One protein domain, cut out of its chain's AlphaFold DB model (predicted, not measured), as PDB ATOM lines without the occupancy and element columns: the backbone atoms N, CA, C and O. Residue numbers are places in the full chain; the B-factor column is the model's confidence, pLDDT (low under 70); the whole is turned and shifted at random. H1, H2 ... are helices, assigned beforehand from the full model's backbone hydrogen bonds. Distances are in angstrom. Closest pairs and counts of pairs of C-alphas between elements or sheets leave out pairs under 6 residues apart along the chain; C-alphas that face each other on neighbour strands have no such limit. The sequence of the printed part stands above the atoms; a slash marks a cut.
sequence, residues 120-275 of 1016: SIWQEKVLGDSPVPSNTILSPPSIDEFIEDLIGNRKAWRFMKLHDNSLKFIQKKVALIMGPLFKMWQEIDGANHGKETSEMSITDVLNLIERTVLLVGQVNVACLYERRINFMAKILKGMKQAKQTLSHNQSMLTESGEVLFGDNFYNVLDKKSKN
ATOM      1  N   SER A 120     -38.326 -35.082  59.059       49.91
ATOM      2  CA  SER A 120     -38.813 -33.841  58.456       49.91
ATOM      3  C   SER A 120     -37.931 -32.642  58.801       49.91
ATOM      4  O   SER A 120     -37.504 -31.939  57.893       49.91
ATOM      5  N   ILE A 121     -37.569 -32.447  60.075       50.78
ATOM      6  CA  ILE A 121     -36.760 -31.295  60.510       50.78
ATOM      7  C   ILE A 121     -35.369 -31.311  59.849       50.78
ATOM      8  O   ILE A 121     -34.868 -30.261  59.453       50.78
ATOM      9  N   TRP A 122     -34.762 -32.489  59.651       53.78
ATOM     10  CA  TRP A 122     -33.520 -32.616  58.868       53.78
ATOM     11  C   TRP A 122     -33.705 -32.260  57.386       53.78
ATOM     12  O   TRP A 122     -32.840 -31.615  56.794       53.78
ATOM     13  N   GLN A 123     -34.812 -32.683  56.770       53.69
ATOM     14  CA  GLN A 123     -35.098 -32.376  55.366       53.69
ATOM     15  C   GLN A 123     -35.360 -30.880  55.158       53.69
ATOM     16  O   GLN A 123     -34.794 -30.283  54.248       53.69
ATOM     17  N   GLU A 124     -36.141 -30.274  56.043       52.47
ATOM     18  CA  GLU A 124     -36.588 -28.886  55.952       52.47
ATOM     19  C   GLU A 124     -35.501 -27.876  56.359       52.47
ATOM     20  O   GLU A 124     -35.299 -26.896  55.651       52.47
ATOM     21  N   LYS A 125     -34.752 -28.123  57.448       53.53
ATOM     22  CA  LYS A 125     -33.800 -27.141  58.017       53.53
ATOM     23  C   LYS A 125     -32.323 -27.357  57.683       53.53
ATOM     24  O   LYS A 125     -31.515 -26.493  57.996       53.53
ATOM     25  N   VAL A 126     -31.940 -28.509  57.127       54.84
ATOM     26  CA  VAL A 126     -30.520 -28.830  56.849       54.84
ATOM     27  C   VAL A 126     -30.290 -29.137  55.371       54.84
ATOM     28  O   VAL A 126     -29.291 -28.702  54.797       54.84
ATOM     29  N   LEU A 127     -31.218 -29.863  54.742       57.44
ATOM     30  CA  LEU A 127     -31.100 -30.292  53.344       57.44
ATOM     31  C   LEU A 127     -31.742 -29.320  52.347       57.44
ATOM     32  O   LEU A 127     -31.252 -29.233  51.226       57.44
ATOM     33  N   GLY A 128     -32.758 -28.547  52.752       57.59
ATOM     34  CA  GLY A 128     -33.266 -27.419  51.957       57.59
ATOM     35  C   GLY A 128     -32.171 -26.390  51.642       57.59
ATOM     36  O   GLY A 128     -32.035 -25.954  50.503       57.59
ATOM     37  N   ASP A 129     -31.316 -26.112  52.627       54.75
ATOM     38  CA  ASP A 129     -30.158 -25.219  52.507       54.75
ATOM     39  C   ASP A 129     -28.921 -25.864  51.854       54.75
ATOM     40  O   ASP A 129     -27.957 -25.152  51.557       54.75
ATOM     41  N   SER A 130     -28.901 -27.193  51.692       59.03
ATOM     42  CA  SER A 130     -27.714 -27.976  51.308       59.03
ATOM     43  C   SER A 130     -28.100 -29.184  50.428       59.03
ATOM     44  O   SER A 130     -28.155 -30.316  50.926       59.03
ATOM     45  N   PRO A 131     -28.392 -28.982  49.128       61.00
ATOM     46  CA  PRO A 131     -28.880 -30.045  48.253       61.00
ATOM     47  C   PRO A 131     -27.850 -31.172  48.089       61.00
ATOM     48  O   PRO A 131     -26.662 -30.934  47.873       61.00
ATOM     49  N   VAL A 132     -28.314 -32.422  48.170       62.38
ATOM     50  CA  VAL A 132     -27.445 -33.603  48.042       62.38
ATOM     51  C   VAL A 132     -27.136 -33.854  46.557       62.38
ATOM     52  O   VAL A 132     -28.077 -34.017  45.778       62.38
ATOM     53  N   PRO A 133     -25.861 -33.909  46.127       60.50
ATOM     54  CA  PRO A 133     -25.517 -34.006  44.708       60.50
ATOM     55  C   PRO A 133     -25.919 -35.363  44.111       60.50
ATOM     56  O   PRO A 133     -25.456 -36.406  44.574       60.50
ATOM     57  N   SER A 134     -26.747 -35.343  43.061       54.62
ATOM     58  CA  SER A 134     -27.360 -36.509  42.403       54.62
ATOM     59  C   SER A 134     -26.356 -37.583  41.966       54.62
ATOM     60  O   SER A 134     -25.793 -37.521  40.877       54.62
ATOM     61  N   ASN A 135     -26.162 -38.602  42.806       57.47
ATOM     62  CA  ASN A 135     -25.248 -39.720  42.570       57.47
ATOM     63  C   ASN A 135     -25.934 -41.059  42.872       57.47
ATOM     64  O   ASN A 135     -26.677 -41.176  43.847       57.47
ATOM     65  N   THR A 136     -25.606 -42.105  42.110       53.09
ATOM     66  CA  THR A 136     -26.122 -43.481  42.305       53.09
ATOM     67  C   THR A 136     -25.793 -44.075  43.681       53.09
ATOM     68  O   THR A 136     -26.488 -44.966  44.161       53.09
ATOM     69  N   ILE A 137     -24.785 -43.531  44.370       56.59
ATOM     70  CA  ILE A 137     -24.433 -43.844  45.766       56.59
ATOM     71  C   ILE A 137     -25.600 -43.562  46.737       56.59
ATOM     72  O   ILE A 137     -25.725 -44.248  47.752       56.59
ATOM     73  N   LEU A 138     -26.456 -42.576  46.435       59.66
ATOM     74  CA  LEU A 138     -27.574 -42.147  47.287       59.66
ATOM     75  C   LEU A 138     -28.822 -43.040  47.138       59.66
ATOM     76  O   LEU A 138     -29.673 -43.083  48.027       59.66
ATOM     77  N   SER A 139     -28.936 -43.749  46.013       69.56
ATOM     78  CA  SER A 139     -30.028 -44.666  45.678       69.56
ATOM     79  C   SER A 139     -29.593 -46.116  45.939       69.56
ATOM     80  O   SER A 139     -29.017 -46.743  45.051       69.56
ATOM     81  N   PRO A 140     -29.828 -46.686  47.139       78.38
ATOM     82  CA  PRO A 140     -29.380 -48.042  47.429       78.38
ATOM     83  C   PRO A 140     -30.115 -49.057  46.532       78.38
ATOM     84  O   PRO A 140     -31.350 -49.026  46.496       78.38
ATOM     85  N   PRO A 141     -29.397 -49.986  45.870       84.31
ATOM     86  CA  PRO A 141     -29.935 -50.820  44.795       84.31
ATOM     87  C   PRO A 141     -31.137 -51.663  45.230       84.31
ATOM     88  O   PRO A 141     -31.271 -52.033  46.410       84.31
ATOM     89  N   SER A 142     -32.014 -51.973  44.274       86.94
ATOM     90  CA  SER A 142     -33.184 -52.835  44.467       86.94
ATOM     91  C   SER A 142     -32.766 -54.270  44.820       86.94
ATOM     92  O   SER A 142     -31.590 -54.617  44.755       86.94
ATOM     93  N   ILE A 143     -33.710 -55.100  45.276       87.50
ATOM     94  CA  ILE A 143     -33.466 -56.550  45.351       87.50
ATOM     95  C   ILE A 143     -33.877 -57.116  43.993       87.50
ATOM     96  O   ILE A 143     -34.964 -56.794  43.520       87.50
ATOM     97  N   ASP A 144     -33.029 -57.945  43.398       90.12
ATOM     98  CA  ASP A 144     -33.270 -58.609  42.120       90.12
ATOM     99  C   ASP A 144     -34.502 -59.526  42.219       90.12
ATOM    100  O   ASP A 144     -34.653 -60.270  43.194       90.12
ATOM    101  N   GLU A 145     -35.375 -59.493  41.212       86.00
ATOM    102  CA  GLU A 145     -36.700 -60.135  41.259       86.00
ATOM    103  C   GLU A 145     -36.608 -61.648  41.528       86.00
ATOM    104  O   GLU A 145     -37.278 -62.172  42.422       86.00
ATOM    105  N   PHE A 146     -35.656 -62.325  40.873       83.69
ATOM    106  CA  PHE A 146     -35.392 -63.763  41.018       83.69
ATOM    107  C   PHE A 146     -35.034 -64.216  42.452       83.69
ATOM    108  O   PHE A 146     -35.003 -65.418  42.743       83.69
ATOM    109  N   ILE A 147     -34.709 -63.297  43.373       86.19
ATOM    110  CA  ILE A 147     -34.331 -63.642  44.752       86.19
ATOM    111  C   ILE A 147     -35.547 -64.130  45.561       86.19
ATOM    112  O   ILE A 147     -35.379 -65.038  46.386       86.19
ATOM    113  N   GLU A 148     -36.761 -63.603  45.327       86.62
ATOM    114  CA  GLU A 148     -37.980 -64.099  46.000       86.62
ATOM    115  C   GLU A 148     -38.210 -65.578  45.655       86.62
ATOM    116  O   GLU A 148     -38.386 -66.433  46.537       86.62
ATOM    117  N   ASP A 149     -38.105 -65.897  44.366       82.19
ATOM    118  CA  ASP A 149     -38.260 -67.241  43.834       82.19
ATOM    119  C   ASP A 149     -37.197 -68.216  44.356       82.19
ATOM    120  O   ASP A 149     -37.543 -69.306  44.834       82.19
ATOM    121  N   LEU A 150     -35.912 -67.828  44.335       83.12
ATOM    122  CA  LEU A 150     -34.810 -68.650  44.855       83.12
ATOM    123  C   LEU A 150     -35.004 -69.024  46.331       83.12
ATOM    124  O   LEU A 150     -34.653 -70.141  46.723       83.12
ATOM    125  N   ILE A 151     -35.567 -68.127  47.149       83.50
ATOM    126  CA  ILE A 151     -35.813 -68.365  48.581       83.50
ATOM    127  C   ILE A 151     -37.002 -69.304  48.807       83.50
ATOM    128  O   ILE A 151     -36.976 -70.093  49.755       83.50
ATOM    129  N   GLY A 152     -38.041 -69.236  47.968       69.88
ATOM    130  CA  GLY A 152     -39.175 -70.174  47.950       69.88
ATOM    131  C   GLY A 152     -40.083 -70.181  49.189       69.88
ATOM    132  O   GLY A 152     -41.109 -70.854  49.196       69.88
ATOM    133  N   ASN A 153     -39.746 -69.427  50.237       81.25
ATOM    134  CA  ASN A 153     -40.483 -69.363  51.494       81.25
ATOM    135  C   ASN A 153     -40.910 -67.915  51.777       81.25
ATOM    136  O   ASN A 153     -40.112 -67.099  52.242       81.25
ATOM    137  N   ARG A 154     -42.199 -67.621  51.559       83.06
ATOM    138  CA  ARG A 154     -42.806 -66.286  51.727       83.06
ATOM    139  C   ARG A 154     -42.611 -65.689  53.134       83.06
ATOM    140  O   ARG A 154     -42.509 -64.473  53.263       83.06
ATOM    141  N   LYS A 155     -42.512 -66.510  54.193       85.38
ATOM    142  CA  LYS A 155     -42.221 -66.027  55.563       85.38
ATOM    143  C   LYS A 155     -40.762 -65.577  55.700       85.38
ATOM    144  O   LYS A 155     -40.501 -64.525  56.277       85.38
ATOM    145  N   ALA A 156     -39.823 -66.350  55.151       84.12
ATOM    146  CA  ALA A 156     -38.404 -65.993  55.145       84.12
ATOM    147  C   ALA A 156     -38.137 -64.748  54.285       84.12
ATOM    148  O   ALA A 156     -37.446 -63.842  54.736       84.12
ATOM    149  N   TRP A 157     -38.747 -64.672  53.098       87.19
ATOM    150  CA  TRP A 157     -38.669 -63.503  52.222       87.19
ATOM    151  C   TRP A 157     -39.143 -62.222  52.918       87.19
ATOM    152  O   TRP A 157     -38.389 -61.257  52.967       87.19
ATOM    153  N   ARG A 158     -40.325 -62.228  53.556       86.69
ATOM    154  CA  ARG A 158     -40.835 -61.073  54.324       86.69
ATOM    155  C   ARG A 158     -39.860 -60.602  55.410       86.69
ATOM    156  O   ARG A 158     -39.594 -59.408  55.504       86.69
ATOM    157  N   PHE A 159     -39.282 -61.524  56.186       87.25
ATOM    158  CA  PHE A 159     -38.275 -61.188  57.203       87.25
ATOM    159  C   PHE A 159     -37.007 -60.566  56.589       87.25
ATOM    160  O   PHE A 159     -36.459 -59.601  57.114       87.25
ATOM    161  N   MET A 160     -36.551 -61.095  55.454       88.12
ATOM    162  CA  MET A 160     -35.346 -60.616  54.776       88.12
ATOM    163  C   MET A 160     -35.576 -59.274  54.063       88.12
ATOM    164  O   MET A 160     -34.689 -58.428  54.094       88.12
ATOM    165  N   LYS A 161     -36.776 -59.028  53.522       88.31
ATOM    166  CA  LYS A 161     -37.197 -57.729  52.971       88.31
ATOM    167  C   LYS A 161     -37.290 -56.654  54.065       88.31
ATOM    168  O   LYS A 161     -36.865 -55.531  53.835       88.31
ATOM    169  N   LEU A 162     -37.738 -57.002  55.278       86.69
ATOM    170  CA  LEU A 162     -37.709 -56.093  56.437       86.69
ATOM    171  C   LEU A 162     -36.269 -55.694  56.827       86.69
ATOM    172  O   LEU A 162     -36.002 -54.523  57.082       86.69
ATOM    173  N   HIS A 163     -35.331 -56.647  56.816       87.19
ATOM    174  CA  HIS A 163     -33.910 -56.388  57.089       87.19
ATOM    175  C   HIS A 163     -33.203 -55.623  55.950       87.19
ATOM    176  O   HIS A 163     -32.319 -54.804  56.191       87.19
ATOM    177  N   ASP A 164     -33.593 -55.858  54.695       91.06
ATOM    178  CA  ASP A 164     -33.131 -55.074  53.545       91.06
ATOM    179  C   ASP A 164     -33.627 -53.622  53.627       91.06
ATOM    180  O   ASP A 164     -32.848 -52.696  53.401       91.06
ATOM    181  N   ASN A 165     -34.883 -53.413  54.040       88.19
ATOM    182  CA  ASN A 165     -35.467 -52.091  54.255       88.19
ATOM    183  C   ASN A 165     -34.758 -51.307  55.372       88.19
ATOM    184  O   ASN A 165     -34.476 -50.124  55.181       88.19
ATOM    185  N   SER A 166     -34.417 -51.932  56.507       86.00
ATOM    186  CA  SER A 166     -33.690 -51.236  57.583       86.00
ATOM    187  C   SER A 166     -32.255 -50.874  57.178       86.00
ATOM    188  O   SER A 166     -31.806 -49.758  57.445       86.00
ATOM    189  N   LEU A 167     -31.554 -51.745  56.441       86.94
ATOM    190  CA  LEU A 167     -30.243 -51.410  55.872       86.94
ATOM    191  C   LEU A 167     -30.342 -50.320  54.791       86.94
ATOM    192  O   LEU A 167     -29.516 -49.409  54.786       86.94
ATOM    193  N   LYS A 168     -31.374 -50.333  53.935       85.25
ATOM    194  CA  LYS A 168     -31.669 -49.240  52.988       85.25
ATOM    195  C   LYS A 168     -31.953 -47.913  53.692       85.25
ATOM    196  O   LYS A 168     -31.515 -46.877  53.203       85.25
ATOM    197  N   PHE A 169     -32.664 -47.923  54.821       84.25
ATOM    198  CA  PHE A 169     -32.914 -46.724  55.625       84.25
ATOM    199  C   PHE A 169     -31.608 -46.145  56.183       84.25
ATOM    200  O   PHE A 169     -31.370 -44.948  56.043       84.25
ATOM    201  N   ILE A 170     -30.721 -46.993  56.716       82.88
ATOM    202  CA  ILE A 170     -29.385 -46.584  57.181       82.88
ATOM    203  C   ILE A 170     -28.553 -46.019  56.018       82.88
ATOM    204  O   ILE A 170     -28.016 -44.920  56.148       82.88
ATOM    205  N   GLN A 171     -28.506 -46.702  54.864       83.62
ATOM    206  CA  GLN A 171     -27.829 -46.204  53.655       83.62
ATOM    207  C   GLN A 171     -28.355 -44.816  53.252       83.62
ATOM    208  O   GLN A 171     -27.564 -43.888  53.095       83.62
ATOM    209  N   LYS A 172     -29.683 -44.644  53.164       81.00
ATOM    210  CA  LYS A 172     -30.318 -43.358  52.839       81.00
ATOM    211  C   LYS A 172     -29.997 -42.271  53.864       81.00
ATOM    212  O   LYS A 172     -29.681 -41.163  53.457       81.00
ATOM    213  N   LYS A 173     -30.052 -42.559  55.170       80.62
ATOM    214  CA  LYS A 173     -29.759 -41.579  56.233       80.62
ATOM    215  C   LYS A 173     -28.300 -41.122  56.222       80.62
ATOM    216  O   LYS A 173     -28.050 -39.928  56.330       80.62
ATOM    217  N   VAL A 174     -27.352 -42.043  56.041       80.56
ATOM    218  CA  VAL A 174     -25.916 -41.719  55.956       80.56
ATOM    219  C   VAL A 174     -25.598 -40.943  54.671       80.56
ATOM    220  O   VAL A 174     -24.788 -40.021  54.699       80.56
ATOM    221  N   ALA A 175     -26.295 -41.233  53.571       74.19
ATOM    222  CA  ALA A 175     -26.175 -40.491  52.317       74.19
ATOM    223  C   ALA A 175     -26.573 -39.000  52.431       74.19
ATOM    224  O   ALA A 175     -26.034 -38.179  51.693       74.19
ATOM    225  N   LEU A 176     -27.445 -38.620  53.378       74.25
ATOM    226  CA  LEU A 176     -27.843 -37.216  53.597       74.25
ATOM    227  C   LEU A 176     -26.678 -36.320  54.052       74.25
ATOM    228  O   LEU A 176     -26.685 -35.124  53.777       74.25
ATOM    229  N   ILE A 177     -25.654 -36.893  54.698       76.56
ATOM    230  CA  ILE A 177     -24.463 -36.167  55.180       76.56
ATOM    231  C   ILE A 177     -23.713 -35.493  54.014       76.56
ATOM    232  O   ILE A 177     -23.084 -34.451  54.197       76.56
ATOM    233  N   MET A 178     -23.837 -36.035  52.796       73.06
ATOM    234  CA  MET A 178     -23.201 -35.493  51.593       73.06
ATOM    235  C   MET A 178     -23.715 -34.098  51.193       73.06
ATOM    236  O   MET A 178     -22.978 -33.380  50.529       73.06
ATOM    237  N   GLY A 179     -24.930 -33.692  51.589       72.75
ATOM    238  CA  GLY A 179     -25.475 -32.360  51.277       72.75
ATOM    239  C   GLY A 179     -24.729 -31.232  52.004       72.75
ATOM    240  O   GLY A 179     -24.064 -30.425  51.354       72.75
ATOM    241  N   PRO A 180     -24.748 -31.192  53.352       71.88
ATOM    242  CA  PRO A 180     -23.981 -30.214  54.132       71.88
ATOM    243  C   PRO A 180     -22.474 -30.266  53.857       71.88
ATOM    244  O   PRO A 180     -21.812 -29.233  53.824       71.88
ATOM    245  N   LEU A 181     -21.928 -31.458  53.599       77.44
ATOM    246  CA  LEU A 181     -20.524 -31.638  53.229       77.44
ATOM    247  C   LEU A 181     -20.185 -31.036  51.854       77.44
ATOM    248  O   LEU A 181     -19.124 -30.432  51.704       77.44
ATOM    249  N   PHE A 182     -21.085 -31.139  50.873       71.50
ATOM    250  CA  PHE A 182     -20.937 -30.472  49.577       71.50
ATOM    251  C   PHE A 182     -21.013 -28.943  49.715       71.50
ATOM    252  O   PHE A 182     -20.222 -28.240  49.091       71.50
ATOM    253  N   LYS A 183     -21.874 -28.424  50.602       68.69
ATOM    254  CA  LYS A 183     -21.917 -26.987  50.927       68.69
ATOM    255  C   LYS A 183     -20.620 -26.501  51.582       68.69
ATOM    256  O   LYS A 183     -20.064 -25.502  51.142       68.69
ATOM    257  N   MET A 184     -20.076 -27.237  52.558       75.75
ATOM    258  CA  MET A 184     -18.761 -26.917  53.140       75.75
ATOM    259  C   MET A 184     -17.648 -26.912  52.084       75.75
ATOM    260  O   MET A 184     -16.803 -26.025  52.105       75.75
ATOM    261  N   TRP A 185     -17.664 -27.850  51.130       77.38
ATOM    262  CA  TRP A 185     -16.713 -27.847  50.012       77.38
ATOM    263  C   TRP A 185     -16.842 -26.589  49.137       77.38
ATOM    264  O   TRP A 185     -15.827 -25.993  48.789       77.38
ATOM    265  N   GLN A 186     -18.067 -26.149  48.819       72.56
ATOM    266  CA  GLN A 186     -18.298 -24.922  48.044       72.56
ATOM    267  C   GLN A 186     -17.793 -23.658  48.756       72.56
ATOM    268  O   GLN A 186     -17.199 -22.801  48.105       72.56
ATOM    269  N   GLU A 187     -17.981 -23.540  50.074       71.56
ATOM    270  CA  GLU A 187     -17.463 -22.393  50.838       71.56
ATOM    271  C   GLU A 187     -15.923 -22.392  50.896       71.56
ATOM    272  O   GLU A 187     -15.307 -21.341  50.737       71.56
ATOM    273  N   ILE A 188     -15.281 -23.562  51.038       74.56
ATOM    274  CA  ILE A 188     -13.810 -23.689  50.991       74.56
ATOM    275  C   ILE A 188     -13.264 -23.323  49.609       74.56
ATOM    276  O   ILE A 188     -12.261 -22.619  49.506       74.56
ATOM    277  N   ASP A 189     -13.914 -23.780  48.539       72.75
ATOM    278  CA  ASP A 189     -13.516 -23.429  47.178       72.75
ATOM    279  C   ASP A 189     -13.696 -21.917  46.944       72.75
ATOM    280  O   ASP A 189     -12.790 -21.241  46.459       72.75
ATOM    281  N   GLY A 190     -14.798 -21.335  47.429       71.94
ATOM    282  CA  GLY A 190     -15.007 -19.886  47.469       71.94
ATOM    283  C   GLY A 190     -13.946 -19.115  48.272       71.94
ATOM    284  O   GLY A 190     -13.593 -18.000  47.885       71.94
ATOM    285  N   ALA A 191     -13.404 -19.702  49.343       69.81
ATOM    286  CA  ALA A 191     -12.307 -19.130  50.124       69.81
ATOM    287  C   ALA A 191     -10.967 -19.180  49.368       69.81
ATOM    288  O   ALA A 191     -10.266 -18.168  49.307       69.81
ATOM    289  N   ASN A 192     -10.656 -20.294  48.687       66.25
ATOM    290  CA  ASN A 192      -9.496 -20.404  47.783       66.25
ATOM    291  C   ASN A 192      -9.513 -19.334  46.673       66.25
ATOM    292  O   ASN A 192      -8.457 -18.895  46.221       66.25
ATOM    293  N   HIS A 193     -10.702 -18.880  46.264       72.56
ATOM    294  CA  HIS A 193     -10.899 -17.802  45.290       72.56
ATOM    295  C   HIS A 193     -10.836 -16.379  45.899       72.56
ATOM    296  O   HIS A 193     -11.192 -15.408  45.230       72.56
ATOM    297  N   GLY A 194     -10.350 -16.226  47.140       63.31
ATOM    298  CA  GLY A 194     -10.014 -14.928  47.741       63.31
ATOM    299  C   GLY A 194     -11.048 -14.347  48.710       63.31
ATOM    300  O   GLY A 194     -11.111 -13.127  48.859       63.31
ATOM    301  N   LYS A 195     -11.856 -15.186  49.371       59.91
ATOM    302  CA  LYS A 195     -12.722 -14.773  50.493       59.91
ATOM    303  C   LYS A 195     -12.128 -15.227  51.829       59.91
ATOM    304  O   LYS A 195     -11.966 -16.421  52.054       59.91
ATOM    305  N   GLU A 196     -11.851 -14.288  52.728       59.38
ATOM    306  CA  GLU A 196     -11.378 -14.589  54.085       59.38
ATOM    307  C   GLU A 196     -12.538 -14.999  55.011       59.38
ATOM    308  O   GLU A 196     -13.379 -14.164  55.341       59.38
ATOM    309  N   THR A 197     -12.558 -16.249  55.491       53.28
ATOM    310  CA  THR A 197     -13.338 -16.676  56.672       53.28
ATOM    311  C   THR A 197     -12.707 -17.883  57.386       53.28
ATOM    312  O   THR A 197     -12.117 -18.757  56.757       53.28
ATOM    313  N   SER A 198     -12.960 -17.970  58.702       57.75
ATOM    314  CA  SER A 198     -12.687 -19.103  59.612       57.75
ATOM    315  C   SER A 198     -11.257 -19.279  60.159       57.75
ATOM    316  O   SER A 198     -10.265 -18.907  59.542       57.75
ATOM    317  N   GLU A 199     -11.181 -19.852  61.366       59.47
ATOM    318  CA  GLU A 199      -9.970 -20.004  62.194       59.47
ATOM    319  C   GLU A 199      -9.228 -21.338  61.971       59.47
ATOM    320  O   GLU A 199      -8.081 -21.495  62.387       59.47
ATOM    321  N   MET A 200      -9.868 -22.316  61.321       60.91
ATOM    322  CA  MET A 200      -9.230 -23.579  60.925       60.91
ATOM    323  C   MET A 200      -8.465 -23.414  59.612       60.91
ATOM    324  O   MET A 200      -8.939 -22.739  58.700       60.91
ATOM    325  N   SER A 201      -7.326 -24.101  59.456       71.44
ATOM    326  CA  SER A 201      -6.649 -24.104  58.158       71.44
ATOM    327  C   SER A 201      -7.502 -24.823  57.108       71.44
ATOM    328  O   SER A 201      -8.122 -25.853  57.388       71.44
ATOM    329  N   ILE A 202      -7.502 -24.310  55.875       75.81
ATOM    330  CA  ILE A 202      -8.207 -24.913  54.729       75.81
ATOM    331  C   ILE A 202      -7.842 -26.402  54.582       75.81
ATOM    332  O   ILE A 202      -8.709 -27.245  54.349       75.81
ATOM    333  N   THR A 203      -6.573 -26.744  54.815       73.56
ATOM    334  CA  THR A 203      -6.050 -28.115  54.809       73.56
ATOM    335  C   THR A 203      -6.747 -29.027  55.824       73.56
ATOM    336  O   THR A 203      -7.007 -30.189  55.511       73.56
ATOM    337  N   ASP A 204      -7.079 -28.531  57.019       71.44
ATOM    338  CA  ASP A 204      -7.758 -29.314  58.060       71.44
ATOM    339  C   ASP A 204      -9.226 -29.574  57.710       71.44
ATOM    340  O   ASP A 204      -9.721 -30.688  57.905       71.44
ATOM    341  N   VAL A 205      -9.916 -28.584  57.130       77.56
ATOM    342  CA  VAL A 205     -11.314 -28.746  56.700       77.56
ATOM    343  C   VAL A 205     -11.409 -29.689  55.494       77.56
ATOM    344  O   VAL A 205     -12.259 -30.580  55.480       77.56
ATOM    345  N   LEU A 206     -10.485 -29.589  54.529       78.69
ATOM    346  CA  LEU A 206     -10.374 -30.541  53.415       78.69
ATOM    347  C   LEU A 206     -10.094 -31.972  53.911       78.69
ATOM    348  O   LEU A 206     -10.768 -32.909  53.483       78.69
ATOM    349  N   ASN A 207      -9.178 -32.143  54.874       74.94
ATOM    350  CA  ASN A 207      -8.923 -33.431  55.535       74.94
ATOM    351  C   ASN A 207     -10.181 -33.998  56.219       74.94
ATOM    352  O   ASN A 207     -10.420 -35.208  56.182       74.94
ATOM    353  N   LEU A 208     -10.974 -33.148  56.876       75.81
ATOM    354  CA  LEU A 208     -12.207 -33.554  57.551       75.81
ATOM    355  C   LEU A 208     -13.285 -33.986  56.544       75.81
ATOM    356  O   LEU A 208     -13.956 -35.001  56.764       75.81
ATOM    357  N   ILE A 209     -13.407 -33.274  55.420       83.44
ATOM    358  CA  ILE A 209     -14.304 -33.638  54.319       83.44
ATOM    359  C   ILE A 209     -13.881 -34.973  53.695       83.44
ATOM    360  O   ILE A 209     -14.707 -35.881  53.627       83.44
ATOM    361  N   GLU A 210     -12.607 -35.145  53.319       80.81
ATOM    362  CA  GLU A 210     -12.104 -36.392  52.722       80.81
ATOM    363  C   GLU A 210     -12.400 -37.600  53.625       80.81
ATOM    364  O   GLU A 210     -13.009 -38.581  53.190       80.81
ATOM    365  N   ARG A 211     -12.064 -37.503  54.920       76.81
ATOM    366  CA  ARG A 211     -12.351 -38.551  55.914       76.81
ATOM    367  C   ARG A 211     -13.843 -38.863  56.004       76.81
ATOM    368  O   ARG A 211     -14.207 -40.032  56.098       76.81
ATOM    369  N   THR A 212     -14.702 -37.847  55.950       81.62
ATOM    370  CA  THR A 212     -16.157 -38.025  56.034       81.62
ATOM    371  C   THR A 212     -16.715 -38.706  54.779       81.62
ATOM    372  O   THR A 212     -17.485 -39.658  54.904       81.62
ATOM    373  N   VAL A 213     -16.268 -38.320  53.577       82.69
ATOM    374  CA  VAL A 213     -16.635 -38.994  52.313       82.69
ATOM    375  C   VAL A 213     -16.164 -40.452  52.308       82.69
ATOM    376  O   VAL A 213     -16.935 -41.352  51.968       82.69
ATOM    377  N   LEU A 214     -14.927 -40.713  52.747       79.50
ATOM    378  CA  LEU A 214     -14.385 -42.068  52.866       79.50
ATOM    379  C   LEU A 214     -15.189 -42.925  53.856       79.50
ATOM    380  O   LEU A 214     -15.459 -44.091  53.563       79.50
ATOM    381  N   LEU A 215     -15.617 -42.367  54.994       76.62
ATOM    382  CA  LEU A 215     -16.467 -43.063  55.967       76.62
ATOM    383  C   LEU A 215     -17.870 -43.348  55.409       76.62
ATOM    384  O   LEU A 215     -18.343 -44.478  55.533       76.62
ATOM    385  N   VAL A 216     -18.509 -42.390  54.727       83.69
ATOM    386  CA  VAL A 216     -19.797 -42.598  54.030       83.69
ATOM    387  C   VAL A 216     -19.677 -43.721  52.989       83.69
ATOM    388  O   VAL A 216     -20.513 -44.628  52.954       83.69
ATOM    389  N   GLY A 217     -18.598 -43.732  52.198       83.19
ATOM    390  CA  GLY A 217     -18.301 -44.799  51.241       83.19
ATOM    391  C   GLY A 217     -18.094 -46.168  51.903       83.19
ATOM    392  O   GLY A 217     -18.658 -47.167  51.450       83.19
ATOM    393  N   GLN A 218     -17.344 -46.228  53.009       82.06
ATOM    394  CA  GLN A 218     -17.133 -47.459  53.781       82.06
ATOM    395  C   GLN A 218     -18.439 -48.008  54.366       82.06
ATOM    396  O   GLN A 218     -18.691 -49.209  54.250       82.06
ATOM    397  N   VAL A 219     -19.289 -47.149  54.940       85.50
ATOM    398  CA  VAL A 219     -20.604 -47.544  55.468       85.50
ATOM    399  C   VAL A 219     -21.500 -48.067  54.347       85.50
ATOM    400  O   VAL A 219     -22.100 -49.130  54.508       85.50
ATOM    401  N   ASN A 220     -21.535 -47.411  53.183       85.81
ATOM    402  CA  ASN A 220     -22.320 -47.898  52.050       85.81
ATOM    403  C   ASN A 220     -21.858 -49.297  51.592       85.81
ATOM    404  O   ASN A 220     -22.675 -50.209  51.458       85.81
ATOM    405  N   VAL A 221     -20.546 -49.510  51.438       85.38
ATOM    406  CA  VAL A 221     -19.974 -50.823  51.078       85.38
ATOM    407  C   VAL A 221     -20.268 -51.887  52.144       85.38
ATOM    408  O   VAL A 221     -20.579 -53.027  51.791       85.38
ATOM    409  N   ALA A 222     -20.221 -51.536  53.432       88.12
ATOM    410  CA  ALA A 222     -20.571 -52.443  54.525       88.12
ATOM    411  C   ALA A 222     -22.059 -52.831  54.497       88.12
ATOM    412  O   ALA A 222     -22.383 -54.017  54.567       88.12
ATOM    413  N   CYS A 223     -22.966 -51.867  54.307       88.88
ATOM    414  CA  CYS A 223     -24.396 -52.133  54.158       88.88
ATOM    415  C   CYS A 223     -24.695 -52.991  52.919       88.88
ATOM    416  O   CYS A 223     -25.456 -53.947  53.025       88.88
ATOM    417  N   LEU A 224     -24.071 -52.724  51.764       88.56
ATOM    418  CA  LEU A 224     -24.217 -53.568  50.568       88.56
ATOM    419  C   LEU A 224     -23.722 -55.000  50.809       88.56
ATOM    420  O   LEU A 224     -24.376 -55.952  50.377       88.56
ATOM    421  N   TYR A 225     -22.603 -55.173  51.519       91.06
ATOM    422  CA  TYR A 225     -22.102 -56.494  51.897       91.06
ATOM    423  C   TYR A 225     -23.069 -57.228  52.835       91.06
ATOM    424  O   TYR A 225     -23.372 -58.395  52.590       91.06
ATOM    425  N   GLU A 226     -23.605 -56.553  53.858       90.56
ATOM    426  CA  GLU A 226     -24.570 -57.151  54.788       90.56
ATOM    427  C   GLU A 226     -25.926 -57.453  54.130       90.56
ATOM    428  O   GLU A 226     -26.529 -58.492  54.400       90.56
ATOM    429  N   ARG A 227     -26.390 -56.634  53.181       92.56
ATOM    430  CA  ARG A 227     -27.555 -56.975  52.348       92.56
ATOM    431  C   ARG A 227     -27.268 -58.249  51.542       92.56
ATOM    432  O   ARG A 227     -27.962 -59.255  51.703       92.56
ATOM    433  N   ARG A 228     -26.175 -58.267  50.766       92.25
ATOM    434  CA  ARG A 228     -25.759 -59.409  49.926       92.25
ATOM    435  C   ARG A 228     -25.558 -60.703  50.725       92.25
ATOM    436  O   ARG A 228     -26.057 -61.754  50.321       92.25
ATOM    437  N   ILE A 229     -24.863 -60.672  51.863       91.69
ATOM    438  CA  ILE A 229     -24.584 -61.885  52.648       91.69
ATOM    439  C   ILE A 229     -25.849 -62.496  53.255       91.69
ATOM    440  O   ILE A 229     -25.948 -63.722  53.290       91.69
ATOM    441  N   ASN A 230     -26.827 -61.693  53.685       91.81
ATOM    442  CA  ASN A 230     -28.048 -62.219  54.295       91.81
ATOM    443  C   ASN A 230     -28.928 -62.954  53.266       91.81
ATOM    444  O   ASN A 230     -29.374 -64.072  53.541       91.81
ATOM    445  N   PHE A 231     -29.074 -62.420  52.046       91.38
ATOM    446  CA  PHE A 231     -29.713 -63.145  50.939       91.38
ATOM    447  C   PHE A 231     -28.942 -64.427  50.569       91.38
ATOM    448  O   PHE A 231     -29.516 -65.521  50.565       91.38
ATOM    449  N   MET A 232     -27.622 -64.335  50.382       89.19
ATOM    450  CA  MET A 232     -26.758 -65.483  50.064       89.19
ATOM    451  C   MET A 232     -26.799 -66.598  51.118       89.19
ATOM    452  O   MET A 232     -26.851 -67.782  50.777       89.19
ATOM    453  N   ALA A 233     -26.773 -66.245  52.405       90.44
ATOM    454  CA  ALA A 233     -26.767 -67.207  53.502       90.44
ATOM    455  C   ALA A 233     -28.062 -68.025  53.556       90.44
ATOM    456  O   ALA A 233     -28.009 -69.200  53.933       90.44
ATOM    457  N   LYS A 234     -29.199 -67.449  53.131       89.44
ATOM    458  CA  LYS A 234     -30.464 -68.180  53.012       89.44
ATOM    459  C   LYS A 234     -30.494 -69.085  51.781       89.44
ATOM    460  O   LYS A 234     -30.777 -70.269  51.944       89.44
ATOM    461  N   ILE A 235     -30.154 -68.568  50.595       87.75
ATOM    462  CA  ILE A 235     -30.197 -69.328  49.326       87.75
ATOM    463  C   ILE A 235     -29.285 -70.566  49.383       87.75
ATOM    464  O   ILE A 235     -29.649 -71.643  48.908       87.75
ATOM    465  N   LEU A 236     -28.117 -70.443  50.023       86.31
ATOM    466  CA  LEU A 236     -27.159 -71.543  50.179       86.31
ATOM    467  C   LEU A 236     -27.381 -72.391  51.453       86.31
ATOM    468  O   LEU A 236     -26.690 -73.392  51.634       86.31
ATOM    469  N   LYS A 237     -28.317 -72.023  52.350       80.56
ATOM    470  CA  LYS A 237     -28.408 -72.532  53.743       80.56
ATOM    471  C   LYS A 237     -27.012 -72.599  54.420       80.56
ATOM    472  O   LYS A 237     -26.618 -73.647  54.927       80.56
ATOM    473  N   GLY A 238     -26.222 -71.517  54.407       85.56
ATOM    474  CA  GLY A 238     -24.880 -71.559  55.012       85.56
ATOM    475  C   GLY A 238     -24.028 -70.292  54.898       85.56
ATOM    476  O   GLY A 238     -23.519 -69.958  53.828       85.56
ATOM    477  N   MET A 239     -23.754 -69.637  56.033       89.00
ATOM    478  CA  MET A 239     -22.971 -68.390  56.081       89.00
ATOM    479  C   MET A 239     -21.525 -68.553  55.569       89.00
ATOM    480  O   MET A 239     -21.012 -67.660  54.899       89.00
ATOM    481  N   LYS A 240     -20.865 -69.695  55.820       88.19
ATOM    482  CA  LYS A 240     -19.504 -69.971  55.312       88.19
ATOM    483  C   LYS A 240     -19.470 -70.004  53.777       88.19
ATOM    484  O   LYS A 240     -18.627 -69.346  53.171       88.19
ATOM    485  N   GLN A 241     -20.431 -70.697  53.162       86.81
ATOM    486  CA  GLN A 241     -20.564 -70.801  51.704       86.81
ATOM    487  C   GLN A 241     -20.982 -69.469  51.062       86.81
ATOM    488  O   GLN A 241     -20.512 -69.149  49.969       86.81
ATOM    489  N   ALA A 242     -21.796 -68.665  51.756       90.25
ATOM    490  CA  ALA A 242     -22.134 -67.299  51.356       90.25
ATOM    491  C   ALA A 242     -20.896 -66.389  51.325       90.25
ATOM    492  O   ALA A 242     -20.588 -65.829  50.274       90.25
ATOM    493  N   LYS A 243     -20.129 -66.313  52.428       91.88
ATOM    494  CA  LYS A 243     -18.892 -65.510  52.506       91.88
ATOM    495  C   LYS A 243     -17.882 -65.914  51.431       91.88
ATOM    496  O   LYS A 243     -17.348 -65.046  50.747       91.88
ATOM    497  N   GLN A 244     -17.670 -67.219  51.238       90.19
ATOM    498  CA  GLN A 244     -16.789 -67.736  50.187       90.19
ATOM    499  C   GLN A 244     -17.309 -67.418  48.779       90.19
ATOM    500  O   GLN A 244     -16.531 -67.023  47.918       90.19
ATOM    501  N   THR A 245     -18.607 -67.568  48.507       87.50
ATOM    502  CA  THR A 245     -19.136 -67.316  47.157       87.50
ATOM    503  C   THR A 245     -19.098 -65.834  46.795       87.50
ATOM    504  O   THR A 245     -18.722 -65.521  45.670       87.50
ATOM    505  N   LEU A 246     -19.383 -64.936  47.742       90.31
ATOM    506  CA  LEU A 246     -19.217 -63.495  47.544       90.31
ATOM    507  C   LEU A 246     -17.749 -63.116  47.284       90.31
ATOM    508  O   LEU A 246     -17.484 -62.367  46.351       90.31
ATOM    509  N   SER A 247     -16.786 -63.669  48.035       87.81
ATOM    510  CA  SER A 247     -15.368 -63.318  47.850       87.81
ATOM    511  C   SER A 247     -14.785 -63.795  46.515       87.81
ATOM    512  O   SER A 247     -13.957 -63.103  45.938       87.81
ATOM    513  N   HIS A 248     -15.211 -64.959  46.011       88.50
ATOM    514  CA  HIS A 248     -14.703 -65.518  44.747       88.50
ATOM    515  C   HIS A 248     -15.329 -64.889  43.490       88.50
ATOM    516  O   HIS A 248     -14.859 -65.162  42.393       88.50
ATOM    517  N   ASN A 249     -16.406 -64.107  43.625       86.06
ATOM    518  CA  ASN A 249     -17.165 -63.551  42.496       86.06
ATOM    519  C   ASN A 249     -17.385 -62.037  42.679       86.06
ATOM    520  O   ASN A 249     -18.392 -61.491  42.242       86.06
ATOM    521  N   GLN A 250     -16.458 -61.358  43.367       83.50
ATOM    522  CA  GLN A 250     -16.600 -59.946  43.733       83.50
ATOM    523  C   GLN A 250     -16.637 -59.008  42.511       83.50
ATOM    524  O   GLN A 250     -17.354 -58.013  42.548       83.50
ATOM    525  N   SER A 251     -15.937 -59.340  41.422       80.69
ATOM    526  CA  SER A 251     -15.949 -58.570  40.165       80.69
ATOM    527  C   SER A 251     -17.303 -58.590  39.442       80.69
ATOM    528  O   SER A 251     -17.664 -57.617  38.791       80.69
ATOM    529  N   MET A 252     -18.101 -59.649  39.612       79.56
ATOM    530  CA  MET A 252     -19.464 -59.732  39.060       79.56
ATOM    531  C   MET A 252     -20.473 -58.872  39.842       79.56
ATOM    532  O   MET A 252     -21.609 -58.713  39.415       79.56
ATOM    533  N   LEU A 253     -20.073 -58.334  41.001       79.25
ATOM    534  CA  LEU A 253     -20.913 -57.550  41.917       79.25
ATOM    535  C   LEU A 253     -20.640 -56.035  41.852       79.25
ATOM    536  O   LEU A 253     -21.221 -55.275  42.635       79.25
ATOM    537  N   THR A 254     -19.735 -55.611  40.967       64.25
ATOM    538  CA  THR A 254     -19.398 -54.204  40.682       64.25
ATOM    539  C   THR A 254     -20.074 -53.662  39.421       64.25
ATOM    540  O   THR A 254     -20.158 -52.451  39.265       64.25
ATOM    541  N   GLU A 255     -20.595 -54.536  38.557       58.28
ATOM    542  CA  GLU A 255     -21.349 -54.169  37.345       58.28
ATOM    543  C   GLU A 255     -22.844 -53.923  37.640       58.28
ATOM    544  O   GLU A 255     -23.523 -53.207  36.907       58.28
ATOM    545  N   SER A 256     -23.366 -54.487  38.736       58.22
ATOM    546  CA  SER A 256     -24.770 -54.380  39.147       58.22
ATOM    547  C   SER A 256     -25.069 -53.020  39.810       58.22
ATOM    548  O   SER A 256     -25.178 -52.920  41.034       58.22
ATOM    549  N   GLY A 257     -25.148 -51.951  39.012       65.06
ATOM    550  CA  GLY A 257     -25.371 -50.588  39.514       65.06
ATOM    551  C   GLY A 257     -26.751 -50.366  40.150       65.06
ATOM    552  O   GLY A 257     -26.860 -49.664  41.152       65.06
ATOM    553  N   GLU A 258     -27.794 -50.986  39.592       75.44
ATOM    554  CA  GLU A 258     -29.200 -50.737  39.964       75.44
ATOM    555  C   GLU A 258     -29.804 -51.835  40.859       75.44
ATOM    556  O   GLU A 258     -30.652 -51.556  41.712       75.44
ATOM    557  N   VAL A 259     -29.331 -53.077  40.702       85.56
ATOM    558  CA  VAL A 259     -29.821 -54.294  41.376       85.56
ATOM    559  C   VAL A 259     -28.759 -54.889  42.311       85.56
ATOM    560  O   VAL A 259     -27.562 -54.634  42.160       85.56
ATOM    561  N   LEU A 260     -29.167 -55.668  43.319       87.56
ATOM    562  CA  LEU A 260     -28.264 -56.112  44.386       87.56
ATOM    563  C   LEU A 260     -27.235 -57.165  43.929       87.56
ATOM    564  O   LEU A 260     -26.142 -57.188  44.503       87.56
ATOM    565  N   PHE A 261     -27.523 -58.004  42.932       87.88
ATOM    566  CA  PHE A 261     -26.621 -59.068  42.462       87.88
ATOM    567  C   PHE A 261     -26.310 -59.020  40.957       87.88
ATOM    568  O   PHE A 261     -25.148 -59.187  40.592       87.88
ATOM    569  N   GLY A 262     -27.305 -58.794  40.100       85.94
ATOM    570  CA  GLY A 262     -27.202 -58.801  38.637       85.94
ATOM    571  C   GLY A 262     -27.185 -60.197  37.995       85.94
ATOM    572  O   GLY A 262     -26.793 -61.198  38.604       85.94
ATOM    573  N   ASP A 263     -27.560 -60.263  36.718       81.19
ATOM    574  CA  ASP A 263     -27.717 -61.515  35.950       81.19
ATOM    575  C   ASP A 263     -26.390 -62.272  35.753       81.19
ATOM    576  O   ASP A 263     -26.335 -63.512  35.749       81.19
ATOM    577  N   ASN A 264     -25.281 -61.530  35.686       80.31
ATOM    578  CA  ASN A 264     -23.928 -62.091  35.696       80.31
ATOM    579  C   ASN A 264     -23.685 -62.924  36.970       80.31
ATOM    580  O   ASN A 264     -23.092 -64.004  36.908       80.31
ATOM    581  N   PHE A 265     -24.227 -62.493  38.114       84.88
ATOM    582  CA  PHE A 265     -24.159 -63.226  39.376       84.88
ATOM    583  C   PHE A 265     -25.267 -64.288  39.527       84.88
ATOM    584  O   PHE A 265     -25.039 -65.309  40.187       84.88
ATOM    585  N   TYR A 266     -26.427 -64.144  38.867       82.31
ATOM    586  CA  TYR A 266     -27.459 -65.198  38.816       82.31
ATOM    587  C   TYR A 266     -26.880 -66.545  38.350       82.31
ATOM    588  O   TYR A 266     -27.142 -67.602  38.929       82.31
ATOM    589  N   ASN A 267     -25.979 -66.501  37.368       78.25
ATOM    590  CA  ASN A 267     -25.250 -67.660  36.854       78.25
ATOM    591  C   ASN A 267     -24.355 -68.374  37.889       78.25
ATOM    592  O   ASN A 267     -23.945 -69.519  37.654       78.25
ATOM    593  N   VAL A 268     -24.023 -67.724  39.008       82.19
ATOM    594  CA  VAL A 268     -23.328 -68.307  40.170       82.19
ATOM    595  C   VAL A 268     -24.338 -68.844  41.189       82.19
ATOM    596  O   VAL A 268     -24.082 -69.874  41.820       82.19
ATOM    597  N   LEU A 269     -25.491 -68.178  41.319       81.31
ATOM    598  CA  LEU A 269     -26.603 -68.578  42.180       81.31
ATOM    599  C   LEU A 269     -27.273 -69.875  41.713       81.31
ATOM    600  O   LEU A 269     -27.355 -70.789  42.526       81.31
ATOM    601  N   ASP A 270     -27.670 -70.031  40.441       78.06
ATOM    602  CA  ASP A 270     -28.277 -71.288  39.941       78.06
ATOM    603  C   ASP A 270     -27.399 -72.509  40.255       78.06
ATOM    604  O   ASP A 270     -27.842 -73.488  40.862       78.06
ATOM    605  N   LYS A 271     -26.109 -72.412  39.916       77.81
ATOM    606  CA  LYS A 271     -25.149 -73.517  40.039       77.81
ATOM    607  C   LYS A 271     -24.916 -73.960  41.488       77.81
ATOM    608  O   LYS A 271     -24.428 -75.072  41.693       77.81
ATOM    609  N   LYS A 272     -25.240 -73.112  42.471       76.75
ATOM    610  CA  LYS A 272     -25.031 -73.344  43.913       76.75
ATOM    611  C   LYS A 272     -26.324 -73.391  44.739       76.75
ATOM    612  O   LYS A 272     -26.277 -73.811  45.893       76.75
ATOM    613  N   SER A 273     -27.457 -72.975  44.179       76.94
ATOM    614  CA  SER A 273     -28.754 -72.950  44.853       76.94
ATOM    615  C   SER A 273     -29.199 -74.361  45.222       76.94
ATOM    616  O   SER A 273     -29.151 -75.281  44.402       76.94
ATOM    617  N   LYS A 274     -29.699 -74.534  46.451       70.38
ATOM    618  CA  LYS A 274     -30.336 -75.797  46.857       70.38
ATOM    619  C   LYS A 274     -31.646 -76.031  46.090       70.38
ATOM    620  O   LYS A 274     -31.959 -77.169  45.754       70.38
ATOM    621  N   ASN A 275     -32.333 -74.962  45.680       71.19
ATOM    622  CA  ASN A 275     -33.533 -74.998  44.836       71.19
ATOM    623  C   ASN A 275     -33.190 -75.132  43.337       71.19
ATOM    624  O   ASN A 275     -33.768 -74.458  42.484       71.19
TER     625      ASN A 275
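AT A GLANCE: This is residues 120 to 275 of the 1016 residues of an uncharacterized protein of Mytilus galloprovincialis (UniProt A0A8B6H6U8). A long helix, H5, runs side by side with H3 and H4, which follow one another nearly end to end and point the opposite way, making a long two-row body. The short helices H2, H6, H7 and H8 gather toward the end of the body where H5 ends, and H1 sits off its side near the start of H4. The printed part has 156 residues with eight named helices, H1 to H8 in chain order, and no named strand: all helix. It is loose, with a radius of gyration of the C-alphas of 19.8 A, and elongated, spanning 65 by 34 by 22 A.

IN THESE COORDINATES: H1, residues 120 to 127, begins at C-alpha 120 (-38.813, -33.841, 58.456). H2 is residues 146 to 151. H3, residues 154 to 175, is 30.7 A long, and H4, residues 178 to 192, 20.7 A. H5, residues 202 to 235, is 49.9 A long. H6 is residues 239 to 248, H7 residues 250 to 253, and H8 residues 263 to 272, ending at C-alpha 272 (-25.031, -73.344, 43.913).

HOW THE PARTS SIT: H5 is the hub. Its residues 216 to 231 touch H3 at a shallow tilt of 5 degrees, opposite ways; the closest C-alphas, of Gln 171 and Asn 220, are 6.0 A apart. H4 and H5 form a hairpin, closest at C-alphas 181 and 209, 6.6 A. H6 touches H5 at a steep tilt of 59 degrees, closest at C-alphas 239 and 233, 4.7 A. H2 touches H5, closest at C-alphas 151 and 235, 5.7 A. H1 and H4 only just touch, with 3 pairs of C-alphas within 8 A, closest at C-alphas 127 and 179, 6.3 A; H7 and H8 only just touch, also with 3, closest at C-alphas 252 and 265, 5.9 A. Every O i to N i+4 pair is within hydrogen-bond range in H2 to H6, against 3 of 4 in H1 and 4 of 6 in H8; H7 is too short for one.

THE WHOLE: The two C-alphas farthest apart, of Glu 196 and Asn 275, are 65.0 A apart. The printed part has no cut; the link from H1 to H2 is long, with 18 residues. Mean pLDDT of the printed part is 77.4, with residues 120 to 139, 194 to 200 and 254 to 257 among those under 70.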